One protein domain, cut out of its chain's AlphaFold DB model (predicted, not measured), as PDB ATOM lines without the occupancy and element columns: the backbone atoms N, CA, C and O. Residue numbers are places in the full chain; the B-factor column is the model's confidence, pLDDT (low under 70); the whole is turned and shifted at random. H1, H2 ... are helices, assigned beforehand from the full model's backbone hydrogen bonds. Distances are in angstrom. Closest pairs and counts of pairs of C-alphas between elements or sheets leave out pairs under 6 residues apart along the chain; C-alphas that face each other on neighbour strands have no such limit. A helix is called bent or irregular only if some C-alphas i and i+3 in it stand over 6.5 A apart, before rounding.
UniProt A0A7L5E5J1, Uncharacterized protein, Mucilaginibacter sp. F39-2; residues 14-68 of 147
ATOM      1  N   THR A  14     126.634  64.093 113.320       74.06
ATOM      2  CA  THR A  14     126.442  65.533 113.493       74.06
ATOM      3  C   THR A  14     125.219  65.970 112.682       74.06
ATOM      4  O   THR A  14     125.132  65.663 111.495       74.06
ATOM      5  N   VAL A  15     124.316  66.754 113.272       77.19
ATOM      6  CA  VAL A  15     123.120  67.336 112.617       77.19
ATOM      7  C   VAL A  15     123.430  67.969 111.251       77.19
ATOM      8  O   VAL A  15     122.656  67.863 110.304       77.19
ATOM      9  N   ALA A  16     124.614  68.573 111.104       73.56
ATOM     10  CA  ALA A  16     125.091  69.129 109.839       73.56
ATOM     11  C   ALA A  16     125.290  68.073 108.732       73.56
ATOM     12  O   ALA A  16     125.083  68.367 107.555       73.56
ATOM     13  N   LYS A  17     125.688  66.849 109.089       77.44
ATOM     14  CA  LYS A  17     125.879  65.720 108.169       77.44
ATOM     15  C   LYS A  17     124.540  65.184 107.673       77.44
ATOM     16  O   LYS A  17     124.435  64.873 106.491       77.44
ATOM     17  N   GLU A  18     123.528  65.130 108.535       81.12
ATOM     18  CA  GLU A  18     122.166  64.740 108.151       81.12
ATOM     19  C   GLU A  18     121.525  65.783 107.236       81.12
ATOM     20  O   GLU A  18     121.085  65.442 106.144       81.12
ATOM     21  N   ILE A  19     121.603  67.069 107.596       82.44
ATOM     22  CA  ILE A  19     121.169  68.176 106.731       82.44
ATOM     23  C   ILE A  19     121.877  68.086 105.376       82.44
ATOM     24  O   ILE A  19     121.235  68.039 104.329       82.44
ATOM     25  N   ARG A  20     123.210  67.994 105.364       81.00
ATOM     26  CA  ARG A  20     123.970  67.892 104.115       81.00
ATOM     27  C   ARG A  20     123.551  66.678 103.285       81.00
ATOM     28  O   ARG A  20     123.435  66.824 102.076       81.00
ATOM     29  N   LYS A  21     123.310  65.524 103.909       83.56
ATOM     30  CA  LYS A  21     122.873  64.293 103.234       83.56
ATOM     31  C   LYS A  21     121.502  64.455 102.579       83.56
ATOM     32  O   LYS A  21     121.329  64.013 101.447       83.56
ATOM     33  N   GLU A  22     120.573  65.130 103.247       84.00
ATOM     34  CA  GLU A  22     119.248  65.431 102.696       84.00
ATOM     35  C   GLU A  22     119.317  66.469 101.563       84.00
ATOM     36  O   GLU A  22     118.610  66.345 100.567       84.00
ATOM     37  N   PHE A  23     120.207  67.466 101.645       85.19
ATOM     38  CA  PHE A  23     120.328  68.515 100.620       85.19
ATOM     39  C   PHE A  23     121.222  68.145  99.420       85.19
ATOM     40  O   PHE A  23     121.048  68.679  98.322       85.19
ATOM     41  N   GLU A  24     122.166  67.221  99.588       85.06
ATOM     42  CA  GLU A  24     123.086  66.755  98.546       85.06
ATOM     43  C   GLU A  24     122.406  66.273  97.246       85.06
ATOM     44  O   GLU A  24     122.860  66.687  96.171       85.06
ATOM     45  N   PRO A  25     121.332  65.454  97.263       88.19
ATOM     46  CA  PRO A  25     120.660  65.040  96.031       88.19
ATOM     47  C   PRO A  25     120.055  66.223  95.263       88.19
ATOM     48  O   PRO A  25     120.172  66.273  94.036       88.19
ATOM     49  N   TYR A  26     119.496  67.219  95.959       86.44
ATOM     50  CA  TYR A  26     118.953  68.425  95.325       86.44
ATOM     51  C   TYR A  26     120.051  69.239  94.638       86.44
ATOM     52  O   TYR A  26     119.893  69.652  93.487       86.44
ATOM     53  N   PHE A  27     121.204  69.407  95.294       84.69
ATOM     54  CA  PHE A  27     122.352  70.089  94.693       84.69
ATOM     55  C   PHE A  27     122.923  69.329  93.496       84.69
ATOM     56  O   PHE A  27     123.268  69.956  92.493       84.69
ATOM     57  N   LYS A  28     122.991  67.995  93.547       87.12
ATOM     58  CA  LYS A  28     123.454  67.173  92.416       87.12
ATOM     59  C   LYS A  28     122.520  67.282  91.214       87.12
ATOM     60  O   LYS A  28     122.991  67.471  90.092       87.12
ATOM     61  N   MET A  29     121.210  67.228  91.436       84.81
ATOM     62  CA  MET A  29     120.214  67.353  90.369       84.81
ATOM     63  C   MET A  29     120.210  68.762  89.758       84.81
ATOM     64  O   MET A  29     120.197  68.913  88.531       84.81
ATOM     65  N   ALA A  30     120.324  69.797  90.593       84.31
ATOM     66  CA  ALA A  30     120.485  71.176  90.140       84.31
ATOM     67  C   ALA A  30     121.789  71.371  89.348       84.31
ATOM     68  O   ALA A  30     121.776  71.975  88.276       84.31
ATOM     69  N   ALA A  31     122.908  70.815  89.821       84.62
ATOM     70  CA  ALA A  31     124.200  70.902  89.146       84.62
ATOM     71  C   ALA A  31     124.191  70.188  87.790       84.62
ATOM     72  O   ALA A  31     124.699  70.741  86.816       84.62
ATOM     73  N   HIS A  32     123.578  69.006  87.701       87.50
ATOM     74  CA  HIS A  32     123.440  68.272  86.445       87.50
ATOM     75  C   HIS A  32     122.590  69.051  85.431       87.50
ATOM     76  O   HIS A  32     122.972  69.195  84.270       87.50
ATOM     77  N   THR A  33     121.474  69.629  85.881       84.94
ATOM     78  CA  THR A  33     120.588  70.440  85.032       84.94
ATOM     79  C   THR A  33     121.284  71.715  84.567       84.94
ATOM     80  O   THR A  33     121.269  72.027  83.379       84.94
ATOM     81  N   ARG A  34     121.979  72.409  85.477       84.06
ATOM     82  CA  ARG A  34     122.809  73.575  85.158       84.06
ATOM     83  C   ARG A  34     123.880  73.221  84.133       84.06
ATOM     84  O   ARG A  34     124.022  73.931  83.147       84.06
ATOM     85  N   ASN A  35     124.618  72.132  84.338       86.81
ATOM     86  CA  ASN A  35     125.694  71.735  83.434       86.81
ATOM     87  C   ASN A  35     125.158  71.382  82.039       86.81
ATOM     88  O   ASN A  35     125.729  71.784  81.029       86.81
ATOM     89  N   ARG A  36     124.002  70.707  81.979       85.94
ATOM     90  CA  ARG A  36     123.300  70.426  80.725       85.94
ATOM     91  C   ARG A  36     122.872  71.711  80.019       85.94
ATOM     92  O   ARG A  36     123.114  71.833  78.823       85.94
ATOM     93  N   LEU A  37     122.286  72.673  80.730       82.88
ATOM     94  CA  LEU A  37     121.905  73.971  80.161       82.88
ATOM     95  C   LEU A  37     123.119  74.744  79.631       82.88
ATOM     96  O   LEU A  37     123.066  75.262  78.518       82.88
ATOM     97  N   VAL A  38     124.223  74.753  80.384       85.06
ATOM     98  CA  VAL A  38     125.471  75.419  79.980       85.06
ATOM     99  C   VAL A  38     126.059  74.812  78.717       85.06
ATOM    100  O   VAL A  38     126.451  75.547  77.814       85.06
ATOM    101  N   ASN A  39     126.054  73.485  78.617       84.31
ATOM    102  CA  ASN A  39     126.601  72.801  77.453       84.31
ATOM    103  C   ASN A  39     125.667  72.853  76.229       84.31
ATOM    104  O   ASN A  39     126.129  72.824  75.095       84.31
ATOM    105  N   THR A  40     124.349  72.944  76.443       87.31
ATOM    106  CA  THR A  40     123.357  72.947  75.350       87.31
ATOM    107  C   THR A  40     123.182  74.340  74.739       87.31
ATOM    108  O   THR A  40     122.992  74.459  73.531       87.31
ATOM    109  N   TYR A  41     123.274  75.404  75.546       85.06
ATOM    110  CA  TYR A  41     123.014  76.781  75.102       85.06
ATOM    111  C   TYR A  41     124.138  77.772  75.459       85.06
ATOM    112  O   TYR A  41     123.874  78.826  76.045       85.06
ATOM    113  N   PRO A  42     125.397  77.515  75.053       85.75
ATOM    114  CA  PRO A  42     126.532  78.365  75.420       85.75
ATOM    115  C   PRO A  42     126.375  79.811  74.920       85.75
ATOM    116  O   PRO A  42     126.696  80.760  75.631       85.75
ATOM    117  N   LYS A  43     125.803  79.999  73.721       86.94
ATOM    118  CA  LYS A  43     125.571  81.331  73.134       86.94
ATOM    119  C   LYS A  43     124.538  82.148  73.916       86.94
ATOM    120  O   LYS A  43     124.737  83.341  74.110       86.94
ATOM    121  N   GLN A  44     123.456  81.522  74.382       88.75
ATOM    122  CA  GLN A  44     122.416  82.220  75.150       88.75
ATOM    123  C   GLN A  44     122.934  82.642  76.524       88.75
ATOM    124  O   GLN A  44     122.650  83.749  76.969       88.75
ATOM    125  N   ILE A  45     123.747  81.798  77.166       88.94
ATOM    126  CA  ILE A  45     124.388  82.142  78.438       88.94
ATOM    127  C   ILE A  45     125.372  83.287  78.262       88.94
ATOM    128  O   ILE A  45     125.381  84.197  79.082       88.94
ATOM    129  N   PHE A  46     126.160  83.283  77.187       89.00
ATOM    130  CA  PHE A  46     127.060  84.391  76.888       89.00
ATOM    131  C   PHE A  46     126.293  85.707  76.712       89.00
ATOM    132  O   PHE A  46     126.632  86.706  77.340       89.00
ATOM    133  N   ILE A  47     125.205  85.693  75.935       93.44
ATOM    134  CA  ILE A  47     124.337  86.866  75.764       93.44
ATOM    135  C   ILE A  47     123.744  87.304  77.108       93.44
ATOM    136  O   ILE A  47     123.765  88.491  77.417       93.44
ATOM    137  N   GLY A  48     123.268  86.367  77.932       93.94
ATOM    138  CA  GLY A  48     122.737  86.663  79.264       93.94
ATOM    139  C   GLY A  48     123.783  87.259  80.209       93.94
ATOM    140  O   GLY A  48     123.500  88.232  80.903       93.94
ATOM    141  N   MET A  49     125.009  86.731  80.202       91.19
ATOM    142  CA  MET A  49     126.130  87.251  80.987       91.19
ATOM    143  C   MET A  49     126.489  88.676  80.556       91.19
ATOM    144  O   MET A  49     126.623  89.559  81.400       91.19
ATOM    145  N   VAL A  50     126.584  88.923  79.249       94.75
ATOM    146  CA  VAL A  50     126.857  90.256  78.697       94.75
ATOM    147  C   VAL A  50     125.716  91.224  79.024       94.75
ATOM    148  O   VAL A  50     125.971  92.337  79.480       94.75
ATOM    149  N   ALA A  51     124.460  90.798  78.879       95.12
ATOM    150  CA  ALA A  51     123.295  91.601  79.237       95.12
ATOM    151  C   ALA A  51     123.284  91.963  80.730       95.12
ATOM    152  O   ALA A  51     123.032  93.115  81.067       95.12
ATOM    153  N   LEU A  52     123.619  91.028  81.625       94.31
ATOM    154  CA  LEU A  52     123.744  91.296  83.061       94.31
ATOM    155  C   LEU A  52     124.842  92.318  83.370       94.31
ATOM    156  O   LEU A  52     124.636  93.181  84.219       94.31
ATOM    157  N   ILE A  53     125.977  92.260  82.667       92.25
ATOM    158  CA  ILE A  53     127.050  93.255  82.803       92.25
ATOM    159  C   ILE A  53     126.555  94.634  82.356       92.25
ATOM    160  O   ILE A  53     126.750  95.609  83.077       92.25
ATOM    161  N   PHE A  54     125.862  94.728  81.216       95.12
ATOM    162  CA  PHE A  54     125.282  95.992  80.757       95.12
ATOM    163  C   PHE A  54     124.223  96.527  81.718       95.12
ATOM    164  O   PHE A  54     124.256  97.705  82.052       95.12
ATOM    165  N   ILE A  55     123.318  95.680  82.209       93.06
ATOM    166  CA  ILE A  55     122.313  96.070  83.203       93.06
ATOM    167  C   ILE A  55     123.005  96.558  84.474       93.06
ATOM    168  O   ILE A  55     122.648  97.610  84.987       93.06
ATOM    169  N   SER A  56     124.026  95.848  84.956       89.69
ATOM    170  CA  SER A  56     124.810  96.270  86.118       89.69
ATOM    171  C   SER A  56     125.487  97.620  85.883       89.69
ATOM    172  O   SER A  56     125.429  98.480  86.758       89.69
ATOM    173  N   ALA A  57     126.050  97.852  84.696       87.75
ATOM    174  CA  ALA A  57     126.657  99.126  84.326       87.75
ATOM    175  C   ALA A  57     125.624 100.261  84.240       87.75
ATOM    176  O   ALA A  57     125.870 101.346  84.758       87.75
ATOM    177  N   ILE A  58     124.451 100.009  83.652       88.38
ATOM    178  CA  ILE A  58     123.343 100.972  83.568       88.38
ATOM    179  C   ILE A  58     122.823 101.298  84.967       88.38
ATOM    180  O   ILE A  58     122.655 102.463  85.301       88.38
ATOM    181  N   VAL A  59     122.606 100.288  85.807       86.69
ATOM    182  CA  VAL A  59     122.176 100.454  87.200       86.69
ATOM    183  C   VAL A  59     123.229 101.220  87.992       86.69
ATOM    184  O   VAL A  59     122.883 102.136  88.729       86.69
ATOM    185  N   CYS A  60     124.511 100.907  87.803       82.25
ATOM    186  CA  CYS A  60     125.605 101.647  88.412       82.25
ATOM    187  C   CYS A  60     125.576 103.112  87.965       82.25
ATOM    188  O   CYS A  60     125.624 104.012  88.791       82.25
ATOM    189  N   PHE A  61     125.390 103.376  86.676       78.62
ATOM    190  CA  PHE A  61     125.320 104.737  86.166       78.62
ATOM    191  C   PHE A  61     124.073 105.483  86.660       78.62
ATOM    192  O   PHE A  61     124.173 106.644  87.033       78.62
ATOM    193  N   LEU A  62     122.910 104.838  86.737       79.25
ATOM    194  CA  LEU A  62     121.670 105.459  87.214       79.25
ATOM    195  C   LEU A  62     121.661 105.693  88.732       79.25
ATOM    196  O   LEU A  62     121.118 106.696  89.182       79.25
ATOM    197  N   ILE A  63     122.262 104.793  89.519       70.62
ATOM    198  CA  ILE A  63     122.299 104.881  90.989       70.62
ATOM    199  C   ILE A  63     123.490 105.719  91.481       70.62
ATOM    200  O   ILE A  63     123.344 106.466  92.447       70.62
ATOM    201  N   PHE A  64     124.657 105.618  90.837       61.47
ATOM    202  CA  PHE A  64     125.873 106.359  91.202       61.47
ATOM    203  C   PHE A  64     126.086 107.646  90.396       61.47
ATOM    204  O   PHE A  64     127.023 108.383  90.705       61.47
ATOM    205  N   THR A  65     125.227 107.986  89.421       53.19
ATOM    206  CA  THR A  65     125.166 109.377  88.940       53.19
ATOM    207  C   THR A  65     124.909 110.257  90.161       53.19
ATOM    208  O   THR A  65     123.940 110.011  90.885       53.19
ATOM    209  N   PRO A  66     125.753 111.268  90.433       52.41
ATOM    210  CA  PRO A  66     125.662 112.082  91.629       52.41
ATOM    211  C   PRO A  66     124.506 113.071  91.477       52.41
ATOM    212  O   PRO A  66     124.694 114.283  91.462       52.41
ATOM    213  N   SER A  67     123.273 112.571  91.445       47.22
ATOM    214  CA  SER A  67     122.177 113.324  92.023       47.22
ATOM    215  C   SER A  67     122.426 113.309  93.526       47.22
ATOM    216  O   SER A  67     122.035 112.392  94.246       47.22
ATOM    217  N   HIS A  68     123.148 114.324  93.992       46.69
ATOM    218  CA  HIS A  68     123.447 114.665  95.387       46.69
ATOM    219  C   HIS A  68     122.186 114.862  96.271       46.69
ATOM    220  O   HIS A  68     122.198 115.637  97.222       46.69
TER     221      HIS A  68
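This is residues 14 to 68 of the 147 residues of an uncharacterized protein of Mucilaginibacter sp. F39-2 (UniProt A0A7L5E5J1). Starting from residue 14, you see a wide-open, flat V: two long helices, H1 and then H2, meet near their ends at a corner around residues 38 to 45, with nothing packed between them. H1 bends partway along, and a short tail, residues 65 to 68, follows H2 at the open end of the V. The printed part has 55 residues with two named helices, H1 then H2, and no named strand; the class is all helix. It is extended, with a radius of gyration of the C-alphas of 18.9 A and spans of 52 by 34 by 8 A.

Look first at H1, residues 15 to 40, which by its hydrogen bonds was assigned as one helix but is bent: C-alphas 22 and 25 are 6.8 A apart. Its arms, H1a with residues 15 to 22 and H1b with residues 25 to 40, stand at a steep tilt of 47 degrees. After a tight link of one residue, Tyr 41, comes H2, residues 42 to 64. H1b and H2 are close but not clearly touching; their closest C-alphas, those of Val 38 and Ile 45, are 7.0 A apart. Their lines are about perpendicular, at 80 degrees. H1a and H2 are apart. In H1a, H1b and H2 every O i to N i+4 pair is within hydrogen-bond range.

Find C-alpha 15 at (123.120, 67.336, 112.617), where H1a begins; it runs 10.8 A to C-alpha 22. From C-alpha 25, H1b runs 22.3 A to C-alpha 40 at (123.357, 72.947, 75.350). H2 then runs 32.1 A from C-alpha 42 to C-alpha 64 at (125.873, 106.359, 91.202).

The two C-alphas farthest apart, those of Thr 14 and Ser 67, are 52.6 A apart. The printed part has no cut, and its one link between helices is tight. In the B-factor column, the mean pLDDT of the printed part is 82.6, and residues 64 to 68 are under 70.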